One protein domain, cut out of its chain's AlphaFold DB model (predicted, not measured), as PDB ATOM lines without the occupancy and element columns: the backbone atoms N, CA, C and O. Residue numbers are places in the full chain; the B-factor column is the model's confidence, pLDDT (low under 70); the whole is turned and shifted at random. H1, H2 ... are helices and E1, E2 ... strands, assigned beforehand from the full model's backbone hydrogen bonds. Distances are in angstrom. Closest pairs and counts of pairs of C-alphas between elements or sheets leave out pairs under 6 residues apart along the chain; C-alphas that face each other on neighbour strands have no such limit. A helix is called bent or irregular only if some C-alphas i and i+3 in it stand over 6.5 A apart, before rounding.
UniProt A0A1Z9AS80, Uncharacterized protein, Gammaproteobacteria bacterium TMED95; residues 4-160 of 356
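AT A GLANCE: This is residues 4 to 160 of the 356 residues of an uncharacterized protein of Gammaproteobacteria bacterium TMED95 (UniProt A0A1Z9AS80). Two helical lobes stand on either side of a two-stranded hairpin, E3 and E4: one lobe holds H4, H5 and H6 with the short strand pair E1 and E2, the other holds H1, H2, H3 and H7. H6 packs on the hairpin from one side and H3 from the other, and the helical hairpin of H4 and H5 has E1 and E2 at one end. The 157 printed residues have seven named helices and four named strands, in the order H1 H2 H3 E1 H4 H5 E2 H6 E3 E4 H7; both two-stranded sheets are antiparallel and the class is mostly helix. The whole is compact, with a radius of gyration of the C-alphas of 16.6 A and spans of 52 by 35 by 31 A.

IN THESE COORDINATES: Find C-alpha 111 at (100.101, 48.534, 18.852), where E3, residues 111 to 115, begins; it runs 13.7 A, and E4, residues 124 to 128, returns over 13.2 A. The other pair is E1, residues 32 to 35, and E2, residues 82 to 85. Look next for H4, residues 36 to 52, 24.3 A long; H5, residues 58 to 77, 28.4 A; and H6, residues 87 to 99, 18.2 A. H1, residues 4 to 9, begins at C-alpha 4, (103.930, 50.872, 39.021), followed by H2, residues 11 to 14, and H3, residues 17 to 27. H7, residues 140 to 158, runs 27.4 A to C-alpha 158 at (103.912, 30.089, 35.301); it is irregular, with C-alphas 141 and 144 7.7 A apart.

HOW THE PARTS SIT: Start at the hairpin E3 and E4, where N 112 and O 127 are 2.9 A apart, within hydrogen-bond range. The closest C-alphas of H6 and E4, Gly 87 and Tyr 126, are 4.9 A apart; those of H3 and E4, Ser 20 and Leu 127, 6.3 A. Residues 93 to 97 of H6 touch H4, closest at the C-alphas of Ala 46 and Ile 96, 6.4 A, at a steep tilt of 41 degrees. H4 and H5, a helical hairpin, touch at the C-alphas of Tyr 43 and Val 65, 6.1 A, at a shallow tilt of 24 degrees, opposite ways. In E1 and E2, find N 34 and O 83 2.9 A apart, within hydrogen-bond range. Residues 146 to 153 of H7 touch H3, closest at the C-alphas of Leu 23 and Ala 149, 6.5 A, at a steep tilt of 53 degrees, opposite ways. Residues 150 to 154 of H7 touch H2, closest at the C-alphas of Thr 13 and Ala 154, 6.3 A. H1 and H7 are close but not clearly touching, with the C-alphas of Thr 6 and Ile 147 6.7 A apart. H6 and H7 are apart. Each O i to N i+4 pair is within hydrogen-bond range in H1, H3, H4, H5 and H6, and 13 of 15 are in H7; H2 is too short for such a pair.

THE WHOLE: The two C-alphas farthest apart, those of Ala 54 and Ile 159, are 52.4 A from each other. The printed part has no cut; the links from H6 to E3 and from E4 to H7, 11 residues each, are long. Look for pLDDT under 70 at residue 29, residues 116 to 123 and residues 156 to 160, of which 156 to 158 belong to H7; the mean of the printed part is 87.1.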
ATOM      1  N   GLU A   4     102.475  50.715  39.157       89.62
ATOM      2  CA  GLU A   4     103.930  50.872  39.021       89.62
ATOM      3  C   GLU A   4     104.679  49.588  39.406       89.62
ATOM      4  O   GLU A   4     105.524  49.091  38.656       89.62
ATOM      5  N   GLU A   5     104.304  48.982  40.534       88.00
ATOM      6  CA  GLU A   5     104.842  47.689  40.956       88.00
ATOM      7  C   GLU A   5     104.472  46.575  39.968       88.00
ATOM      8  O   GLU A   5     105.275  45.683  39.715       88.00
ATOM      9  N   THR A   6     103.273  46.610  39.383       87.62
ATOM     10  CA  THR A   6     102.837  45.607  38.401       87.62
ATOM     11  C   THR A   6     103.672  45.687  37.120       87.62
ATOM     12  O   THR A   6     104.139  44.656  36.640       87.62
ATOM     13  N   PHE A   7     103.917  46.888  36.595       88.94
ATOM     14  CA  PHE A   7     104.742  47.090  35.400       88.94
ATOM     15  C   PHE A   7     106.215  46.752  35.641       88.94
ATOM     16  O   PHE A   7     106.862  46.171  34.773       88.94
ATOM     17  N   THR A   8     106.712  47.017  36.850       88.56
ATOM     18  CA  THR A   8     108.087  46.680  37.245       88.56
ATOM     19  C   THR A   8     108.279  45.175  37.456       88.56
ATOM     20  O   THR A   8     109.297  44.616  37.055       88.56
ATOM     21  N   ASN A   9     107.304  44.498  38.071       86.25
ATOM     22  CA  ASN A   9     107.436  43.092  38.463       86.25
ATOM     23  C   ASN A   9     107.035  42.104  37.360       86.25
ATOM     24  O   ASN A   9     107.462  40.951  37.400       86.25
ATOM     25  N   TYR A  10     106.226  42.528  36.382       86.62
ATOM     26  CA  TYR A  10     105.703  41.659  35.323       86.62
ATOM     27  C   TYR A  10     106.037  42.117  33.885       86.62
ATOM     28  O   TYR A  10     105.199  41.946  32.997       86.62
ATOM     29  N   PRO A  11     107.246  42.635  33.579       84.94
ATOM     30  CA  PRO A  11     107.550  43.184  32.254       84.94
ATOM     31  C   PRO A  11     107.461  42.121  31.149       84.94
ATOM     32  O   PRO A  11     106.971  42.392  30.055       84.94
ATOM     33  N   VAL A  12     107.859  40.879  31.453       85.75
ATOM     34  CA  VAL A  12     107.776  39.745  30.519       85.75
ATOM     35  C   VAL A  12     106.325  39.371  30.232       85.75
ATOM     36  O   VAL A  12     105.979  39.087  29.092       85.75
ATOM     37  N   THR A  13     105.459  39.374  31.247       86.31
ATOM     38  CA  THR A  13     104.030  39.099  31.063       86.31
ATOM     39  C   THR A  13     103.371  40.178  30.212       86.31
ATOM     40  O   THR A  13     102.653  39.852  29.273       86.31
ATOM     41  N   LEU A  14     103.646  41.449  30.513       88.50
ATOM     42  CA  LEU A  14     103.074  42.592  29.802       88.50
ATOM     43  C   LEU A  14     103.542  42.685  28.343       88.50
ATOM     44  O   LEU A  14     102.820  43.222  27.509       88.50
ATOM     45  N   GLY A  15     104.726  42.151  28.029       87.38
ATOM     46  CA  GLY A  15     105.265  42.097  26.667       87.38
ATOM     47  C   GLY A  15     104.765  40.921  25.826       87.38
ATOM     48  O   GLY A  15     105.178  40.780  24.679       87.38
ATOM     49  N   ARG A  16     103.909  40.041  26.366       88.19
ATOM     50  CA  ARG A  16     103.328  38.935  25.592       88.19
ATOM     51  C   ARG A  16     102.073  39.403  24.875       88.19
ATOM     52  O   ARG A  16     101.095  39.762  25.523       88.19
ATOM     53  N   GLU A  17     102.018  39.222  23.559       90.31
ATOM     54  CA  GLU A  17     100.772  39.417  22.799       90.31
ATOM     55  C   GLU A  17      99.609  38.587  23.358       90.31
ATOM     56  O   GLU A  17      98.462  39.030  23.365       90.31
ATOM     57  N   ASN A  18      99.903  37.383  23.860       88.94
ATOM     58  CA  ASN A  18      98.909  36.511  24.483       88.94
ATOM     59  C   ASN A  18      98.285  37.138  25.734       88.94
ATOM     60  O   ASN A  18      97.118  36.876  26.007       88.94
ATOM     61  N   PHE A  19      99.019  37.989  26.461       90.75
ATOM     62  CA  PHE A  19      98.445  38.743  27.569       90.75
ATOM     63  C   PHE A  19      97.465  39.801  27.060       90.75
ATOM     64  O   PHE A  19      96.349  39.879  27.569       90.75
ATOM     65  N   SER A  20      97.822  40.570  26.028       90.56
ATOM     66  CA  SER A  20      96.901  41.556  25.447       90.56
ATOM     67  C   SER A  20      95.643  40.896  24.867       90.56
ATOM     68  O   SER A  20      94.549  41.424  25.051       90.56
ATOM     69  N   LYS A  21      95.777  39.721  24.230       88.81
ATOM     70  CA  LYS A  21      94.647  38.899  23.757       88.81
ATOM     71  C   LYS A  21      93.768  38.438  24.921       88.81
ATOM     72  O   LYS A  21      92.565  38.661  24.905       88.81
ATOM     73  N   PHE A  22      94.379  37.886  25.969       88.94
ATOM     74  CA  PHE A  22      93.683  37.475  27.186       88.94
ATOM     75  C   PHE A  22      92.914  38.629  27.847       88.94
ATOM     76  O   PHE A  22      91.762  38.469  28.247       88.94
ATOM     77  N   LEU A  23      93.539  39.802  27.943       88.31
ATOM     78  CA  LEU A  23      92.927  40.995  28.516       88.31
ATOM     79  C   LEU A  23      91.722  41.459  27.688       88.31
ATOM     80  O   LEU A  23      90.684  41.793  28.258       88.31
ATOM     81  N   PHE A  24      91.856  41.432  26.361       87.00
ATOM     82  CA  PHE A  24      90.781  41.742  25.424       87.00
ATOM     83  C   PHE A  24      89.622  40.740  25.512       87.00
ATOM     84  O   PHE A  24      88.461  41.141  25.508       87.00
ATOM     85  N   ASP A  25      89.915  39.446  25.633       83.75
ATOM     86  CA  ASP A  25      88.892  38.404  25.731       83.75
ATOM     87  C   ASP A  25      88.095  38.482  27.040       83.75
ATOM     88  O   ASP A  25      86.886  38.255  27.032       83.75
ATOM     89  N   GLU A  26      88.746  38.812  28.160       81.50
ATOM     90  CA  GLU A  26      88.074  38.867  29.460       81.50
ATOM     91  C   GLU A  26      87.337  40.184  29.735       81.50
ATOM     92  O   GLU A  26      86.285  40.164  30.370       81.50
ATOM     93  N   HIS A  27      87.897  41.326  29.322       75.81
ATOM     94  CA  HIS A  27      87.402  42.650  29.741       75.81
ATOM     95  C   HIS A  27      86.978  43.542  28.579       75.81
ATOM     96  O   HIS A  27      86.583  44.687  28.815       75.81
ATOM     97  N   HIS A  28      87.041  43.022  27.349       71.12
ATOM     98  CA  HIS A  28      86.991  43.810  26.119       71.12
ATOM     99  C   HIS A  28      88.111  44.866  26.076       71.12
ATOM    100  O   HIS A  28      88.993  44.899  26.938       71.12
ATOM    101  N   THR A  29      88.163  45.670  25.015       65.19
ATOM    102  CA  THR A  29      89.277  46.591  24.754       65.19
ATOM    103  C   THR A  29      89.521  47.523  25.941       65.19
ATOM    104  O   THR A  29      88.678  48.358  26.270       65.19
ATOM    105  N   ILE A  30      90.690  47.402  26.576       71.69
ATOM    106  CA  ILE A  30      91.160  48.407  27.529       71.69
ATOM    107  C   ILE A  30      91.865  49.484  26.713       71.69
ATOM    108  O   ILE A  30      92.986  49.293  26.243       71.69
ATOM    109  N   ASN A  31      91.158  50.592  26.506       88.88
ATOM    110  CA  ASN A  31      91.751  51.816  25.985       88.88
ATOM    111  C   ASN A  31      92.785  52.342  26.980       88.88
ATOM    112  O   ASN A  31      92.691  52.072  28.181       88.88
ATOM    113  N   ILE A  32      93.748  53.107  26.483       92.94
ATOM    114  CA  ILE A  32      94.603  53.892  27.367       92.94
ATOM    115  C   ILE A  32      93.956  55.254  27.599       92.94
ATOM    116  O   ILE A  32      93.247  55.758  26.733       92.94
ATOM    117  N   THR A  33      94.220  55.861  28.743       92.94
ATOM    118  CA  THR A  33      93.790  57.216  29.063       92.94
ATOM    119  C   THR A  33      94.993  58.151  28.964       92.94
ATOM    120  O   THR A  33      96.046  57.873  29.532       92.94
ATOM    121  N   VAL A  34      94.854  59.255  28.238       94.38
ATOM    122  CA  VAL A  34      95.922  60.238  28.008       94.38
ATOM    123  C   VAL A  34      95.436  61.641  28.342       94.38
ATOM    124  O   VAL A  34      94.249  61.937  28.203       94.38
ATOM    125  N   HIS A  35      96.349  62.510  28.774       95.00
ATOM    126  CA  HIS A  35      96.018  63.913  29.009       95.00
ATOM    127  C   HIS A  35      95.555  64.571  27.706       95.00
ATOM    128  O   HIS A  35      96.113  64.299  26.640       95.00
ATOM    129  N   ILE A  36      94.555  65.447  27.798       94.44
ATOM    130  CA  ILE A  36      93.938  66.080  26.628       94.44
ATOM    131  C   ILE A  36      94.946  66.847  25.766       94.44
ATOM    132  O   ILE A  36      94.864  66.789  24.545       94.44
ATOM    133  N   ASP A  37      95.940  67.480  26.387       94.12
ATOM    134  CA  ASP A  37      96.969  68.230  25.658       94.12
ATOM    135  C   ASP A  37      97.872  67.302  24.832       94.12
ATOM    136  O   ASP A  37      98.116  67.572  23.660       94.12
ATOM    137  N   ASN A  38      98.284  66.158  25.394       93.88
ATOM    138  CA  ASN A  38      99.075  65.160  24.662       93.88
ATOM    139  C   ASN A  38      98.255  64.537  23.523       93.88
ATOM    140  O   ASN A  38      98.785  64.263  22.446       93.88
ATOM    141  N   PHE A  39      96.961  64.300  23.762       94.81
ATOM    142  CA  PHE A  39      96.041  63.792  22.748       94.81
ATOM    143  C   PHE A  39      95.930  64.773  21.576       94.81
ATOM    144  O   PHE A  39      96.111  64.380  20.425       94.81
ATOM    145  N   GLU A  40      95.674  66.050  21.859       95.19
ATOM    146  CA  GLU A  40      95.555  67.086  20.833       95.19
ATOM    147  C   GLU A  40      96.854  67.302  20.075       95.19
ATOM    148  O   GLU A  40      96.821  67.353  18.850       95.19
ATOM    149  N   GLU A  41      97.993  67.364  20.761       95.44
ATOM    150  CA  GLU A  41      99.299  67.495  20.112       95.44
ATOM    151  C   GLU A  41      99.540  66.352  19.115       95.44
ATOM    152  O   GLU A  41      99.939  66.592  17.971       95.44
ATOM    153  N   PHE A  42      99.220  65.114  19.506       95.12
ATOM    154  CA  PHE A  42      99.405  63.940  18.657       95.12
ATOM    155  C   PHE A  42      98.557  64.008  17.378       95.12
ATOM    156  O   PHE A  42      99.069  63.734  16.286       95.12
ATOM    157  N   TYR A  43      97.294  64.430  17.500       97.31
ATOM    158  CA  TYR A  43      96.370  64.597  16.375       97.31
ATOM    159  C   TYR A  43      96.680  65.831  15.515       97.31
ATOM    160  O   TYR A  43      96.653  65.735  14.290       97.31
ATOM    161  N   LEU A  44      97.010  66.978  16.113       97.12
ATOM    162  CA  LEU A  44      97.356  68.208  15.391       97.12
ATOM    163  C   LEU A  44      98.605  68.008  14.540       97.12
ATOM    164  O   LEU A  44      98.632  68.390  13.371       97.12
ATOM    165  N   LYS A  45      99.622  67.344  15.093       96.38
ATOM    166  CA  LYS A  45     100.819  67.018  14.327       96.38
ATOM    167  C   LYS A  45     100.517  65.995  13.227       96.38
ATOM    168  O   LYS A  45     101.018  66.153  12.118       96.38
ATOM    169  N   ALA A  46      99.649  65.005  13.467       95.00
ATOM    170  CA  ALA A  46      99.185  64.109  12.400       95.00
ATOM    171  C   ALA A  46      98.476  64.876  11.271       95.00
ATOM    172  O   ALA A  46      98.712  64.590  10.098       95.00
ATOM    173  N   LYS A  47      97.650  65.873  11.615       95.69
ATOM    174  CA  LYS A  47      96.980  66.751  10.649       95.69
ATOM    175  C   LYS A  47      97.986  67.522   9.802       95.69
ATOM    176  O   LYS A  47      97.904  67.468   8.580       95.69
ATOM    177  N   GLU A  48      98.968  68.161  10.436       95.25
ATOM    178  CA  GLU A  48     100.042  68.893   9.748       95.25
ATOM    179  C   GLU A  48     100.791  67.989   8.753       95.25
ATOM    180  O   GLU A  48     101.006  68.362   7.599       95.25
ATOM    181  N   LEU A  49     101.136  66.768   9.178       93.25
ATOM    182  CA  LEU A  49     101.810  65.777   8.337       93.25
ATOM    183  C   LEU A  49     100.944  65.348   7.142       93.25
ATOM    184  O   LEU A  49     101.439  65.253   6.021       93.25
ATOM    185  N   LEU A  50      99.642  65.130   7.348       92.44
ATOM    186  CA  LEU A  50      98.703  64.788   6.276       92.44
ATOM    187  C   LEU A  50      98.487  65.934   5.287       92.44
ATOM    188  O   LEU A  50      98.404  65.698   4.082       92.44
ATOM    189  N   GLU A  51      98.396  67.169   5.777       90.50
ATOM    190  CA  GLU A  51      98.205  68.352   4.940       90.50
ATOM    191  C   GLU A  51      99.421  68.627   4.046       90.50
ATOM    192  O   GLU A  51      99.253  69.047   2.894       90.50
ATOM    193  N   ALA A  52     100.623  68.323   4.545       88.38
ATOM    194  CA  ALA A  52     101.872  68.363   3.790       88.38
ATOM    195  C   ALA A  52     102.053  67.158   2.842       88.38
ATOM    196  O   ALA A  52     102.833  67.234   1.890       88.38
ATOM    197  N   SER A  53     101.332  66.059   3.074       84.38
ATOM    198  CA  SER A  53     101.448  64.820   2.305       84.38
ATOM    199  C   SER A  53     100.701  64.877   0.966       84.38
ATOM    200  O   SER A  53      99.611  65.448   0.837       84.38
ATOM    201  N   ALA A  54     101.268  64.203  -0.039       77.12
ATOM    202  CA  ALA A  54     100.647  63.952  -1.343       77.12
ATOM    203  C   ALA A  54      99.946  62.575  -1.418       77.12
ATOM    204  O   ALA A  54      99.673  62.071  -2.508       77.12
ATOM    205  N   SER A  55      99.698  61.931  -0.271       76.31
ATOM    206  CA  SER A  55      99.098  60.594  -0.198       76.31
ATOM    207  C   SER A  55      97.695  60.544  -0.833       76.31
ATOM    208  O   SER A  55      96.852  61.380  -0.517       76.31
ATOM    209  N   PRO A  56      97.373  59.519  -1.645       75.31
ATOM    210  CA  PRO A  56      96.023  59.323  -2.184       75.31
ATOM    211  C   PRO A  56      94.995  58.907  -1.117       75.31
ATOM    212  O   PRO A  56      93.799  58.906  -1.387       75.31
ATOM    213  N   LEU A  57      95.442  58.532   0.089       77.00
ATOM    214  CA  LEU A  57      94.578  58.193   1.231       77.00
ATOM    215  C   LEU A  57      94.294  59.394   2.146       77.00
ATOM    216  O   LEU A  57      93.560  59.256   3.126       77.00
ATOM    217  N   ARG A  58      94.859  60.560   1.809       81.12
ATOM    218  CA  ARG A  58      94.849  61.780   2.617       81.12
ATOM    219  C   ARG A  58      93.455  62.177   3.089       81.12
ATOM    220  O   ARG A  58      93.295  62.436   4.272       81.12
ATOM    221  N   ASP A  59      92.456  62.190   2.211       82.94
ATOM    222  CA  ASP A  59      91.129  62.720   2.562       82.94
ATOM    223  C   ASP A  59      90.426  61.876   3.639       82.94
ATOM    224  O   ASP A  59      89.845  62.419   4.577       82.94
ATOM    225  N   ASN A  60      90.539  60.546   3.564       86.12
ATOM    226  CA  ASN A  60      89.962  59.644   4.569       86.12
ATOM    227  C   ASN A  60      90.698  59.737   5.914       86.12
ATOM    228  O   ASN A  60      90.085  59.627   6.977       86.12
ATOM    229  N   GLU A  61      92.020  59.897   5.871       89.25
ATOM    230  CA  GLU A  61      92.849  60.039   7.069       89.25
ATOM    231  C   GLU A  61      92.645  61.408   7.730       89.25
ATOM    232  O   GLU A  61      92.596  61.477   8.956       89.25
ATOM    233  N   LEU A  62      92.439  62.471   6.946       92.12
ATOM    234  CA  LEU A  62      92.089  63.801   7.447       92.12
ATOM    235  C   LEU A  62      90.723  63.795   8.134       92.12
ATOM    236  O   LEU A  62      90.635  64.242   9.268       92.12
ATOM    237  N   ASP A  63      89.694  63.193   7.528       93.00
ATOM    238  CA  ASP A  63      88.375  63.036   8.165       93.00
ATOM    239  C   ASP A  63      88.462  62.235   9.482       93.00
ATOM    240  O   ASP A  63      87.772  62.512  10.463       93.00
ATOM    241  N   PHE A  64      89.345  61.234   9.552       94.31
ATOM    242  CA  PHE A  64      89.636  60.543  10.810       94.31
ATOM    243  C   PHE A  64      90.296  61.461  11.856       94.31
ATOM    244  O   PHE A  64      89.875  61.441  13.016       94.31
ATOM    245  N   VAL A  65      91.303  62.246  11.465       95.75
ATOM    246  CA  VAL A  65      92.032  63.152  12.365       95.75
ATOM    247  C   VAL A  65      91.141  64.298  12.848       95.75
ATOM    248  O   VAL A  65      91.087  64.550  14.051       95.75
ATOM    249  N   ASP A  66      90.377  64.923  11.955       95.75
ATOM    250  CA  ASP A  66      89.453  66.014  12.276       95.75
ATOM    251  C   ASP A  66      88.378  65.558  13.264       95.75
ATOM    252  O   ASP A  66      88.170  66.202  14.289       95.75
ATOM    253  N   ARG A  67      87.786  64.370  13.068       95.38
ATOM    254  CA  ARG A  67      86.847  63.802  14.053       95.38
ATOM    255  C   ARG A  67      87.468  63.579  15.431       95.38
ATOM    256  O   ARG A  67      86.753  63.636  16.435       95.38
ATOM    257  N   GLY A  68      88.760  63.262  15.487       94.88
ATOM    258  CA  GLY A  68      89.497  63.118  16.741       94.88
ATOM    259  C   GLY A  68      89.694  64.454  17.456       94.88
ATOM    260  O   GLY A  68      89.465  64.533  18.660       94.88
ATOM    261  N   LEU A  69      90.033  65.507  16.711       96.19
ATOM    262  CA  LEU A  69      90.157  66.871  17.233       96.19
ATOM    263  C   LEU A  69      88.798  67.431  17.689       96.19
ATOM    264  O   LEU A  69      88.679  67.943  18.798       96.19
ATOM    265  N   ASP A  70      87.731  67.215  16.919       95.94
ATOM    266  CA  ASP A  70      86.367  67.584  17.321       95.94
ATOM    267  C   ASP A  70      85.919  66.836  18.590       95.94
ATOM    268  O   ASP A  70      85.082  67.297  19.376       95.94
ATOM    269  N   PHE A  71      86.410  65.610  18.784       94.50
ATOM    270  CA  PHE A  71      86.162  64.850  20.003       94.50
ATOM    271  C   PHE A  71      86.900  65.450  21.205       94.50
ATOM    272  O   PHE A  71      86.281  65.581  22.266       94.50
ATOM    273  N   SER A  72      88.165  65.858  21.051       94.69
ATOM    274  CA  SER A  72      88.915  66.486  22.142       94.69
ATOM    275  C   SER A  72      88.329  67.843  22.525       94.69
ATOM    276  O   SER A  72      88.109  68.089  23.708       94.69
ATOM    277  N   GLU A  73      87.949  68.674  21.553       94.44
ATOM    278  CA  GLU A  73      87.339  69.981  21.808       94.44
ATOM    279  C   GLU A  73      86.034  69.843  22.608       94.44
ATOM    280  O   GLU A  73      85.842  70.488  23.645       94.44
ATOM    281  N   ARG A  74      85.157  68.913  22.205       94.56
ATOM    282  CA  ARG A  74      83.922  68.614  22.950       94.56
ATOM    283  C   ARG A  74      84.202  68.117  24.365       94.56
ATOM    284  O   ARG A  74      83.497  68.504  25.298       94.56
ATOM    285  N   ALA A  75      85.213  67.272  24.544       92.31
ATOM    286  CA  ALA A  75      85.586  66.777  25.862       92.31
ATOM    287  C   ALA A  75      86.170  67.878  26.757       92.31
ATOM    288  O   ALA A  75      85.840  67.926  27.944       92.31
ATOM    289  N   ARG A  76      86.955  68.802  26.192       92.94
ATOM    290  CA  ARG A  76      87.460  69.989  26.890       92.94
ATOM    291  C   ARG A  76      86.310  70.866  27.372       92.94
ATOM    292  O   ARG A  76      86.291  71.263  28.535       92.94
ATOM    293  N   HIS A  77      85.316  71.115  26.519       93.62
ATOM    294  CA  HIS A  77      84.112  71.861  26.901       93.62
ATOM    295  C   HIS A  77      83.289  71.166  27.991       93.62
ATOM    296  O   HIS A  77      82.661  71.842  28.804       93.62
ATOM    297  N   ALA A  78      83.322  69.833  28.048       93.00
ATOM    298  CA  ALA A  78      82.708  69.053  29.119       93.00
ATOM    299  C   ALA A  78      83.522  69.048  30.432       93.00
ATOM    300  O   ALA A  78      83.062  68.482  31.423       93.00
ATOM    301  N   GLY A  79      84.706  69.672  30.465       92.38
ATOM    302  CA  GLY A  79      85.579  69.726  31.640       92.38
ATOM    303  C   GLY A  79      86.445  68.479  31.846       92.38
ATOM    304  O   GLY A  79      86.987  68.290  32.935       92.38
ATOM    305  N   ASN A  80      86.588  67.625  30.827       90.88
ATOM    306  CA  ASN A  80      87.452  66.450  30.904       90.88
ATOM    307  C   ASN A  80      88.919  66.848  30.707       90.88
ATOM    308  O   ASN A  80      89.263  67.546  29.755       90.88
ATOM    309  N   THR A  81      89.794  66.351  31.580       92.06
ATOM    310  CA  THR A  81      91.253  66.540  31.481       92.06
ATOM    311  C   THR A  81      91.959  65.377  30.798       92.06
ATOM    312  O   THR A  81      93.082  65.521  30.322       92.06
ATOM    313  N   ASN A  82      91.302  64.220  30.730       92.00
ATOM    314  CA  ASN A  82      91.851  63.012  30.142       92.00
ATOM    315  C   ASN A  82      90.873  62.395  29.143       92.00
ATOM    316  O   ASN A  82      89.655  62.479  29.316       92.00
ATOM    317  N   LEU A  83      91.427  61.752  28.121       93.06
ATOM    318  CA  LEU A  83      90.703  61.144  27.015       93.06
ATOM    319  C   LEU A  83      91.130  59.700  26.804       93.06
ATOM    320  O   LEU A  83      92.299  59.357  26.968       93.06
ATOM    321  N   ASP A  84      90.180  58.874  26.377       92.06
ATOM    322  CA  ASP A  84      90.458  57.495  26.006       92.06
ATOM    323  C   ASP A  84      90.994  57.426  24.572       92.06
ATOM    324  O   ASP A  84      90.320  57.804  23.612       92.06
ATOM    325  N   LEU A  85      92.199  56.882  24.424       93.94
ATOM    326  CA  LEU A  85      92.810  56.559  23.144       93.94
ATOM    327  C   LEU A  85      92.684  55.055  22.882       93.94
ATOM    328  O   LEU A  85      93.158  54.208  23.644       93.94
ATOM    329  N   THR A  86      92.029  54.719  21.772       92.50
ATOM    330  CA  THR A  86      91.846  53.326  21.342       92.50
ATOM    331  C   THR A  86      93.096  52.791  20.643       92.50
ATOM    332  O   THR A  86      93.843  53.553  20.026       92.50
ATOM    333  N   GLY A  87      93.289  51.467  20.661       91.62
ATOM    334  CA  GLY A  87      94.385  50.822  19.926       91.62
ATOM    335  C   GLY A  87      94.340  51.127  18.425       91.62
ATOM    336  O   GLY A  87      95.368  51.416  17.824       91.62
ATOM    337  N   ASN A  88      93.145  51.156  17.825       91.50
ATOM    338  CA  ASN A  88      92.982  51.499  16.410       91.50
ATOM    339  C   ASN A  88      93.424  52.939  16.122       91.50
ATOM    340  O   ASN A  88      94.128  53.181  15.149       91.50
ATOM    341  N   ALA A  89      93.033  53.891  16.974       93.38
ATOM    342  CA  ALA A  89      93.420  55.285  16.798       93.38
ATOM    343  C   ALA A  89      94.937  55.473  16.922       93.38
ATOM    344  O   ALA A  89      95.547  56.076  16.044       93.38
ATOM    345  N   ALA A  90      95.544  54.887  17.958       94.56
ATOM    346  CA  ALA A  90      96.991  54.895  18.133       94.56
ATOM    347  C   ALA A  90      97.709  54.268  16.925       94.56
ATOM    348  O   ALA A  90      98.639  54.864  16.397       94.56
ATOM    349  N   TYR A  91      97.232  53.123  16.425       93.50
ATOM    350  CA  TYR A  91      97.788  52.488  15.229       93.50
ATOM    351  C   TYR A  91      97.698  53.394  13.995       93.50
ATOM    352  O   TYR A  91      98.703  53.617  13.328       93.50
ATOM    353  N   MET A  92      96.518  53.944  13.698       92.19
ATOM    354  CA  MET A  92      96.308  54.801  12.526       92.19
ATOM    355  C   MET A  92      97.199  56.046  12.553       92.19
ATOM    356  O   MET A  92      97.839  56.360  11.551       92.19
ATOM    357  N   LEU A  93      97.291  56.721  13.700       95.06
ATOM    358  CA  LEU A  93      98.157  57.889  13.865       95.06
ATOM    359  C   LEU A  93      99.628  57.506  13.721       95.06
ATOM    360  O   LEU A  93     100.355  58.159  12.977       95.06
ATOM    361  N   THR A  94     100.053  56.400  14.331       93.94
ATOM    362  CA  THR A  94     101.424  55.904  14.185       93.94
ATOM    363  C   THR A  94     101.795  55.662  12.723       93.94
ATOM    364  O   THR A  94     102.873  56.057  12.289       93.94
ATOM    365  N   ARG A  95     100.879  55.112  11.916       91.94
ATOM    366  CA  ARG A  95     101.108  54.907  10.476       91.94
ATOM    367  C   ARG A  95     101.293  56.211   9.701       91.94
ATOM    368  O   ARG A  95     102.065  56.221   8.744       91.94
ATOM    369  N   ILE A  96     100.615  57.289  10.096       91.50
ATOM    370  CA  ILE A  96     100.795  58.617   9.490       91.50
ATOM    371  C   ILE A  96     102.210  59.130   9.778       91.50
ATOM    372  O   ILE A  96     102.915  59.525   8.854       91.50
ATOM    373  N   TYR A  97     102.644  59.060  11.037       93.31
ATOM    374  CA  TYR A  97     103.985  59.479  11.454       93.31
ATOM    375  C   TYR A  97     105.077  58.677  10.746       93.31
ATOM    376  O   TYR A  97     105.985  59.257  10.155       93.31
ATOM    377  N   GLU A  98     104.958  57.347  10.749       90.94
ATOM    378  CA  GLU A  98     105.899  56.448  10.076       90.94
ATOM    379  C   GLU A  98     105.997  56.740   8.577       90.94
ATOM    380  O   GLU A  98     107.096  56.774   8.027       90.94
ATOM    381  N   ARG A  99     104.860  56.966   7.905       88.69
ATOM    382  CA  ARG A  99     104.830  57.231   6.461       88.69
ATOM    383  C   ARG A  99     105.585  58.503   6.099       88.69
ATOM    384  O   ARG A  99     106.317  58.509   5.112       88.69
ATOM    385  N   GLU A 100     105.416  59.551   6.894       87.19
ATOM    386  CA  GLU A 100     106.094  60.830   6.682       87.19
ATOM    387  C   GLU A 100     107.489  60.874   7.342       87.19
ATOM    388  O   GLU A 100     108.129  61.922   7.375       87.19
ATOM    389  N   ASN A 101     107.992  59.734   7.847       88.88
ATOM    390  CA  ASN A 101     109.263  59.599   8.569       88.88
ATOM    391  C   ASN A 101     109.420  60.591   9.739       88.88
ATOM    392  O   ASN A 101     110.526  61.054  10.030       88.88
ATOM    393  N   TYR A 102     108.318  60.920  10.414       91.44
ATOM    394  CA  TYR A 102     108.315  61.806  11.572       91.44
ATOM    395  C   TYR A 102     108.423  60.993  12.874       91.44
ATOM    396  O   TYR A 102     107.735  59.978  13.017       91.44
ATOM    397  N   PRO A 103     109.263  61.404  13.843       91.69
ATOM    398  CA  PRO A 103     109.421  60.671  15.094       91.69
ATOM    399  C   PRO A 103     108.130  60.676  15.920       91.69
ATOM    400  O   PRO A 103     107.485  61.712  16.089       91.69
ATOM    401  N   LEU A 104     107.771  59.513  16.463       91.50
ATOM    402  CA  LEU A 104     106.647  59.379  17.389       91.50
ATOM    403  C   LEU A 104     106.987  60.009  18.747       91.50
ATOM    404  O   LEU A 104     108.134  59.898  19.191       91.50
ATOM    405  N   PRO A 105     106.004  60.601  19.450       90.38
ATOM    406  CA  PRO A 105     106.180  60.969  20.848       90.38
ATOM    407  C   PRO A 105     106.520  59.737  21.700       90.38
ATOM    408  O   PRO A 105     105.905  58.683  21.542       90.38
ATOM    409  N   GLU A 106     107.455  59.877  22.644       88.88
ATOM    410  CA  GLU A 106     107.964  58.760  23.467       88.88
ATOM    411  C   GLU A 106     106.877  58.035  24.269       88.88
ATOM    412  O   GLU A 106     107.018  56.865  24.621       88.88
ATOM    413  N   TRP A 107     105.786  58.733  24.571       89.19
ATOM    414  CA  TRP A 107     104.694  58.209  25.376       89.19
ATOM    415  C   TRP A 107     103.752  57.283  24.591       89.19
ATOM    416  O   TRP A 107     102.949  56.578  25.213       89.19
ATOM    417  N   VAL A 108     103.818  57.290  23.252       91.06
ATOM    418  CA  VAL A 108     102.918  56.524  22.381       91.06
ATOM    419  C   VAL A 108     103.287  55.037  22.436       91.06
ATOM    420  O   VAL A 108     104.389  54.661  22.032       91.06
ATOM    421  N   PRO A 109     102.381  54.160  22.903       92.44
ATOM    422  CA  PRO A 109     102.679  52.740  23.011       92.44
ATOM    423  C   PRO A 109     102.645  52.042  21.652       92.44
ATOM    424  O   PRO A 109     101.954  52.455  20.717       92.44
ATOM    425  N   GLN A 110     103.329  50.905  21.576       91.81
ATOM    426  CA  GLN A 110     103.252  50.022  20.423       91.81
ATOM    427  C   GLN A 110     101.887  49.334  20.363       91.81
ATOM    428  O   GLN A 110     101.329  48.902  21.377       91.81
ATOM    429  N   VAL A 111     101.371  49.198  19.144       92.94
ATOM    430  CA  VAL A 111     100.101  48.534  18.852       92.94
ATOM    431  C   VAL A 111     100.344  47.432  17.836       92.94
ATOM    432  O   VAL A 111     101.046  47.627  16.848       92.94
ATOM    433  N   PHE A 112      99.716  46.285  18.059       90.44
ATOM    434  CA  PHE A 112      99.634  45.206  17.086       90.44
ATOM    435  C   PHE A 112      98.166  44.879  16.816       90.44
ATOM    436  O   PHE A 112      97.274  45.340  17.530       90.44
ATOM    437  N   PHE A 113      97.893  44.102  15.774       87.94
ATOM    438  CA  PHE A 113      96.530  43.710  15.447       87.94
ATOM    439  C   PHE A 113      96.371  42.198  15.391       87.94
ATOM    440  O   PHE A 113      97.299  41.459  15.067       87.94
ATOM    441  N   ILE A 114      95.162  41.747  15.696       85.75
ATOM    442  CA  ILE A 114      94.731  40.363  15.541       85.75
ATOM    443  C   ILE A 114      93.537  40.325  14.596       85.75
ATOM    444  O   ILE A 114      92.770  41.286  14.511       85.75
ATOM    445  N   SER A 115      93.365  39.213  13.888       80.19
ATOM    446  CA  SER A 115      92.157  38.987  13.097       80.19
ATOM    447  C   SER A 115      90.942  39.074  14.014       80.19
ATOM    448  O   SER A 115      90.886  38.379  15.034       80.19
ATOM    449  N   SER A 116      89.982  39.929  13.669       68.38
ATOM    450  CA  SER A 116      88.776  40.053  14.476       68.38
ATOM    451  C   SER A 116      87.996  38.746  14.503       68.38
ATOM    452  O   SER A 116      87.974  37.984  13.530       68.38
ATOM    453  N   LYS A 117      87.313  38.495  15.626       66.56
ATOM    454  CA  LYS A 117      86.421  37.341  15.752       66.56
ATOM    455  C   LYS A 117      85.319  37.407  14.681       66.56
ATOM    456  O   LYS A 117      84.847  38.505  14.362       66.56
ATOM    457  N   PRO A 118      84.866  36.259  14.146       51.50
ATOM    458  CA  PRO A 118      83.758  36.218  13.196       51.50
ATOM    459  C   PRO A 118      82.527  36.951  13.747       51.50
ATOM    460  O   PRO A 118      82.010  36.592  14.803       51.50
ATOM    461  N   GLY A 119      82.064  37.984  13.035       56.00
ATOM    462  CA  GLY A 119      80.942  38.833  13.457       56.00
ATOM    463  C   GLY A 119      81.327  40.180  14.084       56.00
ATOM    464  O   GLY A 119      80.428  40.958  14.397       56.00
ATOM    465  N   SER A 120      82.620  40.496  14.238       61.47
ATOM    466  CA  SER A 120      83.045  41.870  14.542       61.47
ATOM    467  C   SER A 120      82.728  42.807  13.371       61.47
ATOM    468  O   SER A 120      82.781  42.414  12.204       61.47
ATOM    469  N   LYS A 121      82.413  44.069  13.686       59.84
ATOM    470  CA  LYS A 121      82.268  45.138  12.683       59.84
ATOM    471  C   LYS A 121      83.601  45.484  12.018       59.84
ATOM    472  O   LYS A 121      83.611  46.068  10.939       59.84
ATOM    473  N   HIS A 122      84.710  45.142  12.667       61.72
ATOM    474  CA  HIS A 122      86.053  45.388  12.172       61.72
ATOM    475  C   HIS A 122      86.664  44.092  11.643       61.72
ATOM    476  O   HIS A 122      86.320  42.997  12.076       61.72
ATOM    477  N   ARG A 123      87.559  44.224  10.659       68.81
ATOM    478  CA  ARG A 123      88.322  43.090  10.117       68.81
ATOM    479  C   ARG A 123      89.458  42.679  11.058       68.81
ATOM    480  O   ARG A 123      89.798  41.500  11.121       68.81
ATOM    481  N   ASN A 124      90.013  43.660  11.767       83.06
ATOM    482  CA  ASN A 124      91.116  43.505  12.702       83.06
ATOM    483  C   ASN A 124      90.769  44.188  14.031       83.06
ATOM    484  O   ASN A 124      90.188  45.276  14.025       83.06
ATOM    485  N   GLU A 125      91.175  43.579  15.143       86.94
ATOM    486  CA  GLU A 125      91.189  44.214  16.462       86.94
ATOM    487  C   GLU A 125      92.600  44.708  16.752       86.94
ATOM    488  O   GLU A 125      93.572  43.989  16.516       86.94
ATOM    489  N   TYR A 126      92.711  45.919  17.287       89.31
ATOM    490  CA  TYR A 126      93.988  46.571  17.564       89.31
ATOM    491  C   TYR A 126      94.239  46.594  19.065       89.31
ATOM    492  O   TYR A 126      93.426  47.119  19.829       89.31
ATOM    493  N   LEU A 127      95.365  46.026  19.481       92.25
ATOM    494  CA  LEU A 127      95.711  45.787  20.874       92.25
ATOM    495  C   LEU A 127      97.043  46.447  21.223       92.25
ATOM    496  O   LEU A 127      98.002  46.396  20.455       92.25
ATOM    497  N   PHE A 128      97.112  47.026  22.418       93.62
ATOM    498  CA  PHE A 128      98.350  47.590  22.939       93.62
ATOM    499  C   PHE A 128      99.334  46.495  23.345       93.62
ATOM    500  O   PHE A 128      98.955  45.469  23.923       93.62
ATOM    501  N   MET A 129     100.615  46.747  23.095       92.75
ATOM    502  CA  MET A 129     101.698  46.009  23.726       92.75
ATOM    503  C   MET A 129     101.949  46.611  25.111       92.75
ATOM    504  O   MET A 129     102.565  47.670  25.247       92.75
ATOM    505  N   TRP A 130     101.435  45.959  26.153       92.75
ATOM    506  CA  TRP A 130     101.323  46.574  27.478       92.75
ATOM    507  C   TRP A 130     102.654  46.864  28.162       92.75
ATOM    508  O   TRP A 130     102.687  47.739  29.014       92.75
ATOM    509  N   ASN A 131     103.761  46.217  27.790       91.75
ATOM    510  CA  ASN A 131     105.080  46.602  28.310       91.75
ATOM    511  C   ASN A 131     105.571  47.967  27.789       91.75
ATOM    512  O   ASN A 131     106.495  48.525  28.371       91.75
ATOM    513  N   THR A 132     104.979  48.494  26.712       92.19
ATOM    514  CA  THR A 132     105.293  49.823  26.155       92.19
ATOM    515  C   THR A 132     104.339  50.913  26.637       92.19
ATOM    516  O   THR A 132     104.542  52.088  26.356       92.19
ATOM    517  N   VAL A 133     103.282  50.536  27.359       92.56
ATOM    518  CA  VAL A 133     102.312  51.477  27.917       92.56
ATOM    519  C   VAL A 133     102.867  52.052  29.220       92.56
ATOM    520  O   VAL A 133     103.402  51.325  30.052       92.56
ATOM    521  N   SER A 134     102.725  53.361  29.428       90.88
ATOM    522  CA  SER A 134     103.023  53.964  30.731       90.88
ATOM    523  C   SER A 134     101.975  53.532  31.767       90.88
ATOM    524  O   SER A 134     100.781  53.590  31.458       90.88
ATOM    525  N   PRO A 135     102.358  53.172  33.009       90.12
ATOM    526  CA  PRO A 135     101.405  52.849  34.074       90.12
ATOM    527  C   PRO A 135     100.341  53.937  34.283       90.12
ATOM    528  O   PRO A 135      99.186  53.625  34.551       90.12
ATOM    529  N   HIS A 136     100.711  55.210  34.095       89.00
ATOM    530  CA  HIS A 136      99.807  56.356  34.228       89.00
ATOM    531  C   HIS A 136      98.732  56.429  33.138       89.00
ATOM    532  O   HIS A 136      97.743  57.134  33.307       89.00
ATOM    533  N   HIS A 137      98.912  55.704  32.032       91.62
ATOM    534  CA  HIS A 137      97.935  55.640  30.954       91.62
ATOM    535  C   HIS A 137      96.907  54.519  31.134       91.62
ATOM    536  O   HIS A 137      96.000  54.380  30.315       91.62
ATOM    537  N   VAL A 138      97.015  53.695  32.179       89.69
ATOM    538  CA  VAL A 138      95.961  52.730  32.497       89.69
ATOM    539  C   VAL A 138      94.781  53.492  33.116       89.69
ATOM    540  O   VAL A 138      94.984  54.200  34.104       89.69
ATOM    541  N   PRO A 139      93.545  53.355  32.593       87.06
ATOM    542  CA  PRO A 139      92.400  54.077  33.137       87.06
ATOM    543  C   PRO A 139      92.207  53.763  34.622       87.06
ATOM    544  O   PRO A 139      92.126  52.591  35.005       87.06
ATOM    545  N   ALA A 140      92.055  54.791  35.460       85.75
ATOM    546  CA  ALA A 140      91.896  54.620  36.910       85.75
ATOM    547  C   ALA A 140      90.711  53.699  37.268       85.75
ATOM    548  O   ALA A 140      90.789  52.875  38.177       85.75
ATOM    549  N   SER A 141      89.625  53.759  36.488       84.00
ATOM    550  CA  SER A 141      88.448  52.890  36.646       84.00
ATOM    551  C   SER A 141      88.711  51.411  36.321       84.00
ATOM    552  O   SER A 141      87.909  50.545  36.676       84.00
ATOM    553  N   LYS A 142      89.822  51.103  35.644       85.31
ATOM    554  CA  LYS A 142      90.222  49.761  35.205       85.31
ATOM    555  C   LYS A 142      91.501  49.265  35.877       85.31
ATOM    556  O   LYS A 142      91.860  48.110  35.664       85.31
ATOM    557  N   GLU A 143      92.143  50.061  36.730       87.31
ATOM    558  CA  GLU A 143      93.387  49.700  37.420       87.31
ATOM    559  C   GLU A 143      93.284  48.348  38.147       87.31
ATOM    560  O   GLU A 143      94.062  47.425  37.889       87.31
ATOM    561  N   GLY A 144      92.279  48.184  39.014       85.38
ATOM    562  CA  GLY A 144      92.106  46.948  39.784       85.38
ATOM    563  C   GLY A 144      91.858  45.719  38.901       85.38
ATOM    564  O   GLY A 144      92.339  44.619  39.198       85.38
ATOM    565  N   VAL A 145      91.151  45.915  37.786       87.50
ATOM    566  CA  VAL A 145      90.886  44.876  36.785       87.50
ATOM    567  C   VAL A 145      92.175  44.490  36.065       87.50
ATOM    568  O   VAL A 145      92.494  43.304  35.982       87.50
ATOM    569  N   PHE A 146      92.949  45.481  35.623       88.69
ATOM    570  CA  PHE A 146      94.217  45.290  34.931       88.69
ATOM    571  C   PHE A 146      95.216  44.513  35.795       88.69
ATOM    572  O   PHE A 146      95.705  43.458  35.391       88.69
ATOM    573  N   ILE A 147      95.433  44.953  37.039       88.69
ATOM    574  CA  ILE A 147      96.332  44.278  37.988       88.69
ATOM    575  C   ILE A 147      95.880  42.830  38.230       88.69
ATOM    576  O   ILE A 147      96.694  41.903  38.296       88.69
ATOM    577  N   SER A 148      94.569  42.605  38.352       87.38
ATOM    578  CA  SER A 148      94.008  41.266  38.551       87.38
ATOM    579  C   SER A 148      94.172  40.371  37.319       87.38
ATOM    580  O   SER A 148      94.402  39.168  37.465       87.38
ATOM    581  N   ALA A 149      94.077  40.929  36.112       88.69
ATOM    582  CA  ALA A 149      94.330  40.221  34.863       88.69
ATOM    583  C   ALA A 149      95.807  39.820  34.741       88.69
ATOM    584  O   ALA A 149      96.083  38.640  34.532       88.69
ATOM    585  N   VAL A 150      96.748  40.743  34.988       89.06
ATOM    586  CA  VAL A 150      98.197  40.457  34.966       89.06
ATOM    587  C   VAL A 150      98.536  39.311  35.917       89.06
ATOM    588  O   VAL A 150      99.146  38.325  35.515       89.06
ATOM    589  N   LYS A 151      98.062  39.375  37.168       86.88
ATOM    590  CA  LYS A 151      98.297  38.316  38.165       86.88
ATOM    591  C   LYS A 151      97.731  36.959  37.761       86.88
ATOM    592  O   LYS A 151      98.302  35.935  38.135       86.88
ATOM    593  N   ARG A 152      96.556  36.930  37.128       86.12
ATOM    594  CA  ARG A 152      95.911  35.677  36.706       86.12
ATOM    595  C   ARG A 152      96.629  35.081  35.510       86.12
ATOM    596  O   ARG A 152      96.899  33.886  35.524       86.12
ATOM    597  N   PHE A 153      96.981  35.911  34.534       85.88
ATOM    598  CA  PHE A 153      97.743  35.487  33.371       85.88
ATOM    599  C   PHE A 153      99.127  34.968  33.772       85.88
ATOM    600  O   PHE A 153      99.491  33.858  33.397       85.88
ATOM    601  N   ALA A 154      99.851  35.715  34.615       83.56
ATOM    602  CA  ALA A 154     101.149  35.295  35.136       83.56
ATOM    603  C   ALA A 154     101.054  33.947  35.865       83.56
ATOM    604  O   ALA A 154     101.827  33.047  35.572       83.56
ATOM    605  N   ARG A 155     100.052  33.754  36.736       80.38
ATOM    606  CA  ARG A 155      99.847  32.474  37.438       80.38
ATOM    607  C   ARG A 155      99.492  31.311  36.514       80.38
ATOM    608  O   ARG A 155      99.944  30.202  36.761       80.38
ATOM    609  N   ARG A 156      98.663  31.535  35.488       69.50
ATOM    610  CA  ARG A 156      98.283  30.480  34.533       69.50
ATOM    611  C   ARG A 156      99.468  30.045  33.675       69.50
ATOM    612  O   ARG A 156      99.630  28.855  33.465       69.50
ATOM    613  N   HIS A 157     100.312  30.984  33.256       64.88
ATOM    614  CA  HIS A 157     101.452  30.698  32.382       64.88
ATOM    615  C   HIS A 157     102.776  30.425  33.118       64.88
ATOM    616  O   HIS A 157     103.712  29.932  32.503       64.88
ATOM    617  N   GLU A 158     102.860  30.655  34.434       52.69
ATOM    618  CA  GLU A 158     103.912  30.089  35.301       52.69
ATOM    619  C   GLU A 158     103.805  28.556  35.412       52.69
ATOM    620  O   GLU A 158     104.801  27.881  35.675       52.69
ATOM    621  N   ILE A 159     102.610  27.989  35.204       44.94
ATOM    622  CA  ILE A 159     102.366  26.537  35.253       44.94
ATOM    623  C   ILE A 159     102.868  25.841  33.966       44.94
ATOM    624  O   ILE A 159     103.146  24.645  33.996       44.94
ATOM    625  N   ASP A 160     103.116  26.594  32.886       41.78
ATOM    626  CA  ASP A 160     103.647  26.100  31.602       41.78
ATOM    627  C   ASP A 160     105.191  25.980  31.566       41.78
ATOM    628  O   ASP A 160     105.786  25.780  30.508       41.78
TER     629      ASP A 160